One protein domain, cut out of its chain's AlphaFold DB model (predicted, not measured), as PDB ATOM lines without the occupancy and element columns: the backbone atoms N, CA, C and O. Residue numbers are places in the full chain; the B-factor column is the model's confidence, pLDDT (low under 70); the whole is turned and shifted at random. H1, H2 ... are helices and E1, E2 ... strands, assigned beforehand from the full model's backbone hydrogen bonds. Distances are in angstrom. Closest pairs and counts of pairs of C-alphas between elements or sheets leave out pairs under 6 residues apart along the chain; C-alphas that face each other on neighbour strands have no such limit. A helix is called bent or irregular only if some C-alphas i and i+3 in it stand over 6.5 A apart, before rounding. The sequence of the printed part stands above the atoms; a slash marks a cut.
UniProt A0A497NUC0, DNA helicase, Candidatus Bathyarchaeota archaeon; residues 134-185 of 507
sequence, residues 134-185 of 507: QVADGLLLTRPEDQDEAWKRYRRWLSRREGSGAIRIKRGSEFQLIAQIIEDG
ATOM      1  N   GLN A 134     203.820 174.958 108.643       94.06
ATOM      2  CA  GLN A 134     203.641 173.657 108.007       94.06
ATOM      3  C   GLN A 134     202.982 172.678 108.969       94.06
ATOM      4  O   GLN A 134     203.184 172.761 110.175       94.06
ATOM      5  N   VAL A 135     202.190 171.745 108.447       92.81
ATOM      6  CA  VAL A 135     201.564 170.693 109.252       92.81
ATOM      7  C   VAL A 135     202.139 169.346 108.842       92.81
ATOM      8  O   VAL A 135     202.058 168.959 107.677       92.81
ATOM      9  N   ALA A 136     202.722 168.633 109.804       91.88
ATOM     10  CA  ALA A 136     203.178 167.264 109.616       91.88
ATOM     11  C   ALA A 136     203.179 166.490 110.928       91.88
ATOM     12  O   ALA A 136     203.540 167.019 111.975       91.88
ATOM     13  N   ASP A 137     202.780 165.223 110.849       88.31
ATOM     14  CA  ASP A 137     202.930 164.223 111.909       88.31
ATOM     15  C   ASP A 137     202.371 164.696 113.270       88.31
ATOM     16  O   ASP A 137     202.947 164.507 114.346       88.31
ATOM     17  N   GLY A 138     201.207 165.359 113.216       91.75
ATOM     18  CA  GLY A 138     200.516 165.912 114.384       91.75
ATOM     19  C   GLY A 138     201.175 167.158 114.991       91.75
ATOM     20  O   GLY A 138     200.837 167.537 116.119       91.75
ATOM     21  N   LEU A 139     202.108 167.790 114.279       94.94
ATOM     22  CA  LEU A 139     202.788 169.026 114.651       94.94
ATOM     23  C   LEU A 139     202.449 170.157 113.679       94.94
ATOM     24  O   LEU A 139     202.346 169.962 112.469       94.94
ATOM     25  N   LEU A 140     202.316 171.358 114.233       96.50
ATOM     26  CA  LEU A 140     202.401 172.614 113.508       96.50
ATOM     27  C   LEU A 140     203.847 173.103 113.617       96.50
ATOM     28  O   LEU A 140     204.279 173.519 114.693       96.50
ATOM     29  N   LEU A 141     204.588 173.012 112.521       95.88
ATOM     30  CA  LEU A 141     205.950 173.507 112.401       95.88
ATOM     31  C   LEU A 141     205.915 174.998 112.074       95.88
ATOM     32  O   LEU A 141     205.169 175.443 111.196       95.88
ATOM     33  N   THR A 142     206.728 175.763 112.785       94.81
ATOM     34  CA  THR A 142     206.838 177.215 112.658       94.81
ATOM     35  C   THR A 142     208.309 177.597 112.656       94.81
ATOM     36  O   THR A 142     209.159 176.854 113.146       94.81
ATOM     37  N   ARG A 143     208.627 178.797 112.176       93.81
ATOM     38  CA  ARG A 143     209.900 179.412 112.561       93.81
ATOM     39  C   ARG A 143     209.839 179.811 114.044       93.81
ATOM     40  O   ARG A 143     208.726 180.029 114.545       93.81
ATOM     41  N   PRO A 144     210.967 179.874 114.771       92.62
ATOM     42  CA  PRO A 144     210.975 180.315 116.168       92.62
ATOM     43  C   PRO A 144     210.285 181.673 116.374       92.62
ATOM     44  O   PRO A 144     209.471 181.812 117.282       92.62
ATOM     45  N   GLU A 145     210.527 182.630 115.479       93.88
ATOM     46  CA  GLU A 145     209.944 183.975 115.494       93.88
ATOM     47  C   GLU A 145     208.423 183.998 115.249       93.88
ATOM     48  O   GLU A 145     207.717 184.857 115.776       93.88
ATOM     49  N   ASP A 146     207.896 183.019 114.511       94.00
ATOM     50  CA  ASP A 146     206.472 182.914 114.170       94.00
ATOM     51  C   ASP A 146     205.671 182.103 115.207       94.00
ATOM     52  O   ASP A 146     204.435 182.104 115.189       94.00
ATOM     53  N   GLN A 147     206.347 181.389 116.119       94.00
ATOM     54  CA  GLN A 147     205.719 180.415 117.021       94.00
ATOM     55  C   GLN A 147     204.702 181.063 117.971       94.00
ATOM     56  O   GLN A 147     203.642 180.487 118.238       94.00
ATOM     57  N   ASP A 148     204.989 182.266 118.473       94.12
ATOM     58  CA  ASP A 148     204.084 182.996 119.364       94.12
ATOM     59  C   ASP A 148     202.807 183.449 118.655       94.12
ATOM     60  O   ASP A 148     201.706 183.290 119.194       94.12
ATOM     61  N   GLU A 149     202.940 183.967 117.435       93.62
ATOM     62  CA  GLU A 149     201.800 184.366 116.614       93.62
ATOM     63  C   GLU A 149     200.979 183.142 116.196       93.62
ATOM     64  O   GLU A 149     199.754 183.150 116.332       93.62
ATOM     65  N   ALA A 150     201.630 182.046 115.788       93.31
ATOM     66  CA  ALA A 150     200.964 180.785 115.462       93.31
ATOM     67  C   ALA A 150     200.183 180.240 116.665       93.31
ATOM     68  O   ALA A 150     199.022 179.841 116.538       93.31
ATOM     69  N   TRP A 151     200.799 180.270 117.851       95.31
ATOM     70  CA  TRP A 151     200.175 179.835 119.094       95.31
ATOM     71  C   TRP A 151     198.928 180.652 119.421       95.31
ATOM     72  O   TRP A 151     197.897 180.066 119.746       95.31
ATOM     73  N   LYS A 152     198.996 181.986 119.314       93.62
ATOM     74  CA  LYS A 152     197.852 182.881 119.550       93.62
ATOM     75  C   LYS A 152     196.752 182.656 118.513       93.62
ATOM     76  O   LYS A 152     195.598 182.422 118.874       93.62
ATOM     77  N   ARG A 153     197.112 182.670 117.228       91.06
ATOM     78  CA  ARG A 153     196.183 182.599 116.092       91.06
ATOM     79  C   ARG A 153     195.432 181.267 116.029       91.06
ATOM     80  O   ARG A 153     194.215 181.255 115.821       91.06
ATOM     81  N   TYR A 154     196.129 180.158 116.280       94.38
ATOM     82  CA  TYR A 154     195.604 178.796 116.134       94.38
ATOM     83  C   TYR A 154     195.344 178.073 117.461       94.38
ATOM     84  O   TYR A 154     195.035 176.878 117.461       94.38
ATOM     85  N   ARG A 155     195.392 178.783 118.602       95.19
ATOM     86  CA  ARG A 155     195.302 178.226 119.968       95.19
ATOM     87  C   ARG A 155     194.227 177.155 120.152       95.19
ATOM     88  O   ARG A 155     194.453 176.178 120.871       95.19
ATOM     89  N   ARG A 156     193.060 177.341 119.520       95.12
ATOM     90  CA  ARG A 156     191.894 176.445 119.605       95.12
ATOM     91  C   ARG A 156     192.236 174.994 119.249       95.12
ATOM     92  O   ARG A 156     191.709 174.094 119.903       95.12
ATOM     93  N   TRP A 157     193.130 174.775 118.286       96.62
ATOM     94  CA  TRP A 157     193.503 173.451 117.766       96.62
ATOM     95  C   TRP A 157     194.852 172.939 118.285       96.62
ATOM     96  O   TRP A 157     195.256 171.831 117.947       96.62
ATOM     97  N   LEU A 158     195.537 173.712 119.130       96.75
ATOM     98  CA  LEU A 158     196.887 173.413 119.616       96.75
ATOM     99  C   LEU A 158     196.871 172.941 121.078       96.75
ATOM    100  O   LEU A 158     196.056 173.389 121.888       96.75
ATOM    101  N   SER A 159     197.757 172.008 121.418       96.38
ATOM    102  CA  SER A 159     197.862 171.394 122.747       96.38
ATOM    103  C   SER A 159     198.960 172.047 123.586       96.38
ATOM    104  O   SER A 159     198.642 172.687 124.587       96.38
ATOM    105  N   ARG A 160     200.224 171.922 123.167       96.19
ATOM    106  CA  ARG A 160     201.418 172.424 123.867       96.19
ATOM    107  C   ARG A 160     202.509 172.794 122.863       96.19
ATOM    108  O   ARG A 160     202.499 172.284 121.745       96.19
ATOM    109  N   ARG A 161     203.441 173.656 123.260       95.88
ATOM    110  CA  ARG A 161     204.653 173.944 122.478       95.88
ATOM    111  C   ARG A 161     205.665 172.820 122.672       95.88
ATOM    112  O   ARG A 161     205.747 172.262 123.763       95.88
ATOM    113  N   GLU A 162     206.403 172.488 121.622       93.81
ATOM    114  CA  GLU A 162     207.473 171.492 121.657       93.81
ATOM    115  C   GLU A 162     208.752 172.137 121.117       93.81
ATOM    116  O   GLU A 162     208.947 172.242 119.910       93.81
ATOM    117  N   GLY A 163     209.594 172.632 122.030       90.31
ATOM    118  CA  GLY A 163     210.805 173.380 121.681       90.31
ATOM    119  C   GLY A 163     210.531 174.701 120.950       90.31
ATOM    120  O   GLY A 163     209.408 175.215 120.946       90.31
ATOM    121  N   SER A 164     211.577 175.253 120.330       83.38
ATOM    122  CA  SER A 164     211.523 176.453 119.491       83.38
ATOM    123  C   SER A 164     211.310 176.061 118.027       83.38
ATOM    124  O   SER A 164     212.260 175.704 117.335       83.38
ATOM    125  N   GLY A 165     210.056 176.102 117.567       91.06
ATOM    126  CA  GLY A 165     209.697 175.856 116.161       91.06
ATOM    127  C   GLY A 165     208.676 174.742 115.911       91.06
ATOM    128  O   GLY A 165     208.344 174.461 114.762       91.06
ATOM    129  N   ALA A 166     208.130 174.109 116.954       95.06
ATOM    130  CA  ALA A 166     207.032 173.160 116.791       95.06
ATOM    131  C   ALA A 166     205.947 173.327 117.858       95.06
ATOM    132  O   ALA A 166     206.186 173.723 119.002       95.06
ATOM    133  N   ILE A 167     204.708 173.034 117.474       96.81
ATOM    134  CA  ILE A 167     203.557 173.060 118.365       96.81
ATOM    135  C   ILE A 167     202.726 171.799 118.144       96.81
ATOM    136  O   ILE A 167     202.295 171.506 117.033       96.81
ATOM    137  N   ARG A 168     202.442 171.065 119.219       97.56
ATOM    138  CA  ARG A 168     201.605 169.866 119.174       97.56
ATOM    139  C   ARG A 168     200.161 170.219 118.839       97.56
ATOM    140  O   ARG A 168     199.540 171.027 119.533       97.56
ATOM    141  N   ILE A 169     199.598 169.561 117.831       97.06
ATOM    142  CA  ILE A 169     198.189 169.693 117.449       97.06
ATOM    143  C   ILE A 169     197.338 168.796 118.359       97.06
ATOM    144  O   ILE A 169     197.740 167.693 118.734       97.06
ATOM    145  N   LYS A 170     196.145 169.260 118.744       96.69
ATOM    146  CA  LYS A 170     195.168 168.432 119.465       96.69
ATOM    147  C   LYS A 170     194.734 167.255 118.585       96.69
ATOM    148  O   LYS A 170     194.455 167.423 117.397       96.69
ATOM    149  N   ARG A 171     194.607 166.064 119.174       93.12
ATOM    150  CA  ARG A 171     194.145 164.866 118.456       93.12
ATOM    151  C   ARG A 171     192.796 165.139 117.773       93.12
ATOM    152  O   ARG A 171     191.885 165.675 118.396       93.12
ATOM    153  N   GLY A 172     192.692 164.808 116.486       89.75
ATOM    154  CA  GLY A 172     191.481 165.015 115.681       89.75
ATOM    155  C   GLY A 172     191.228 166.455 115.207       89.75
ATOM    156  O   GLY A 172     190.214 166.687 114.560       89.75
ATOM    157  N   SER A 173     192.118 167.410 115.509       93.56
ATOM    158  CA  SER A 173     191.986 168.824 115.100       93.56
ATOM    159  C   SER A 173     192.814 169.213 113.870       93.56
ATOM    160  O   SER A 173     192.745 170.355 113.420       93.56
ATOM    161  N   GLU A 174     193.624 168.293 113.347       91.06
ATOM    162  CA  GLU A 174     194.584 168.554 112.267       91.06
ATOM    163  C   GLU A 174     193.907 169.059 110.994       91.06
ATOM    164  O   GLU A 174     194.314 170.077 110.442       91.06
ATOM    165  N   PHE A 175     192.813 168.416 110.581       91.38
ATOM    166  CA  PHE A 175     192.059 168.828 109.402       91.38
ATOM    167  C   PHE A 175     191.526 170.261 109.527       91.38
ATOM    168  O   PHE A 175     191.682 171.065 108.611       91.38
ATOM    169  N   GLN A 176     190.922 170.601 110.669       92.38
ATOM    170  CA  GLN A 176     190.371 171.935 110.906       92.38
ATOM    171  C   GLN A 176     191.478 172.988 110.973       92.38
ATOM    172  O   GLN A 176     191.276 174.102 110.498       92.38
ATOM    173  N   LEU A 177     192.645 172.637 111.520       93.69
ATOM    174  CA  LEU A 177     193.806 173.518 111.527       93.69
ATOM    175  C   LEU A 177     194.330 173.764 110.107       93.69
ATOM    176  O   LEU A 177     194.511 174.917 109.732       93.69
ATOM    177  N   ILE A 178     194.511 172.713 109.300       91.69
ATOM    178  CA  ILE A 178     194.918 172.834 107.889       91.69
ATOM    179  C   ILE A 178     193.923 173.711 107.127       91.69
ATOM    180  O   ILE A 178     194.324 174.658 106.452       91.69
ATOM    181  N   ALA A 179     192.624 173.436 107.267       91.25
ATOM    182  CA  ALA A 179     191.576 174.206 106.611       91.25
ATOM    183  C   ALA A 179     191.575 175.681 107.040       91.25
ATOM    184  O   ALA A 179     191.364 176.547 106.191       91.25
ATOM    185  N   GLN A 180     191.848 175.974 108.317       90.00
ATOM    186  CA  GLN A 180     191.981 177.348 108.800       90.00
ATOM    187  C   GLN A 180     193.236 178.029 108.248       90.00
ATOM    188  O   GLN A 180     193.155 179.180 107.854       90.00
ATOM    189  N   ILE A 181     194.388 177.355 108.199       90.62
ATOM    190  CA  ILE A 181     195.620 177.945 107.649       90.62
ATOM    191  C   ILE A 181     195.432 178.286 106.162       90.62
ATOM    192  O   ILE A 181     195.836 179.354 105.708       90.62
ATOM    193  N   ILE A 182     194.746 177.413 105.420       88.94
ATOM    194  CA  ILE A 182     194.328 177.664 104.035       88.94
ATOM    195  C   ILE A 182     193.377 178.870 103.977       88.94
ATOM    196  O   ILE A 182     193.563 179.756 103.145       88.94
ATOM    197  N   GLU A 183     192.409 178.960 104.889       84.31
ATOM    198  CA  GLU A 183     191.514 180.119 105.043       84.31
ATOM    199  C   GLU A 183     192.186 181.382 105.624       84.31
ATOM    200  O   GLU A 183     191.584 182.449 105.644       84.31
ATOM    201  N   ASP A 184     193.437 181.315 106.055       82.94
ATOM    202  CA  ASP A 184     194.240 182.497 106.381       82.94
ATOM    203  C   ASP A 184     195.185 182.860 105.220       82.94
ATOM    204  O   ASP A 184     196.031 183.753 105.335       82.94
ATOM    205  N   GLY A 185     195.080 182.128 104.108       81.31
ATOM    206  CA  GLY A 185     195.904 182.319 102.938       81.31
ATOM    207  C   GLY A 185     197.308 181.777 103.160       81.31
ATOM    208  O   GLY A 185     198.283 182.446 102.843       81.31
TER     209      GLY A 185
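What this domain is: This is residues 134 to 185 of the 507 residues of the protein "DNA helicase" of Candidatus Bathyarchaeota archaeon (UniProt A0A497NUC0). A small twisted sheet of four strands has helix H1 covering one face, while helix H2 stands beside the strands, near E1, and makes a corner with the end of H1. The printed part has 52 residues, with E1, E2, H1, E3, E4 and H2 in that order along the chain. The sheet, in the order E1, E2, E4, E3, is antiparallel, and the class is mixed, helices and strands. The whole is compact, with a radius of gyration of the C-alphas of 9.7 A and spans of 23 by 23 by 17 A.

Where its parts are: Find C-alpha 134 at (203.641, 173.657, 108.007), where E1, residues 134 to 136, begins; it is 6.6 A long. E2 is residues 139 to 142, 9.4 A; E4 is 166 to 169, 9.5 A; E3 is 158 to 162, 11.0 A. H1, residues 147 to 157, spans 14.1 A and is irregular: C-alphas 153 and 156 are 8.3 A apart. H2, residues 174 to 183, spans 14.0 A and ends at C-alpha 183, (191.514, 180.119, 105.043).

How they stand to each other: Start at the sheet, whose twist is 89 degrees. In the hairpin E1 and E2, N 134 and O 141 are 2.9 A apart; between E2 and E4, N 140 and O 167 are 2.8 A apart; in the hairpin E3 and E4, N 168 and O 160 are 2.8 A apart. E2, H1 and E3 form a split strand-helix-strand unit, two strands running the same way with E4 between them, and its crossover is right-handed. With H1 and H2 on one face of the sheet, there are two layers. H1 has a height over the sheet of 8.3 A and is over E4, along the strands at 1 degrees on the local plane; E3 is only just not under it, with 2 of its C-alphas falling there. H2 is over none of the strands, only just, with 2 C-alphas falling on E2; its closest C-alphas to E1 are those of Ile 178 and Val 135, 7.1 A. H1 and H2 touch only at their ends, closest at the C-alphas of Trp 157 and Leu 177, 6.2 A, with a steep tilt of 60 degrees, opposite ways. Every O i to N i+4 pair is within hydrogen-bond range in H2, and 5 of 7 in H1.

The domain as a whole: Look to Glu 145 and Gly 172 for the two C-alphas farthest apart, 26.5 A. The printed part has no cut, and its links are tight. Its mean pLDDT is 92.8, and no printed residue is under 70.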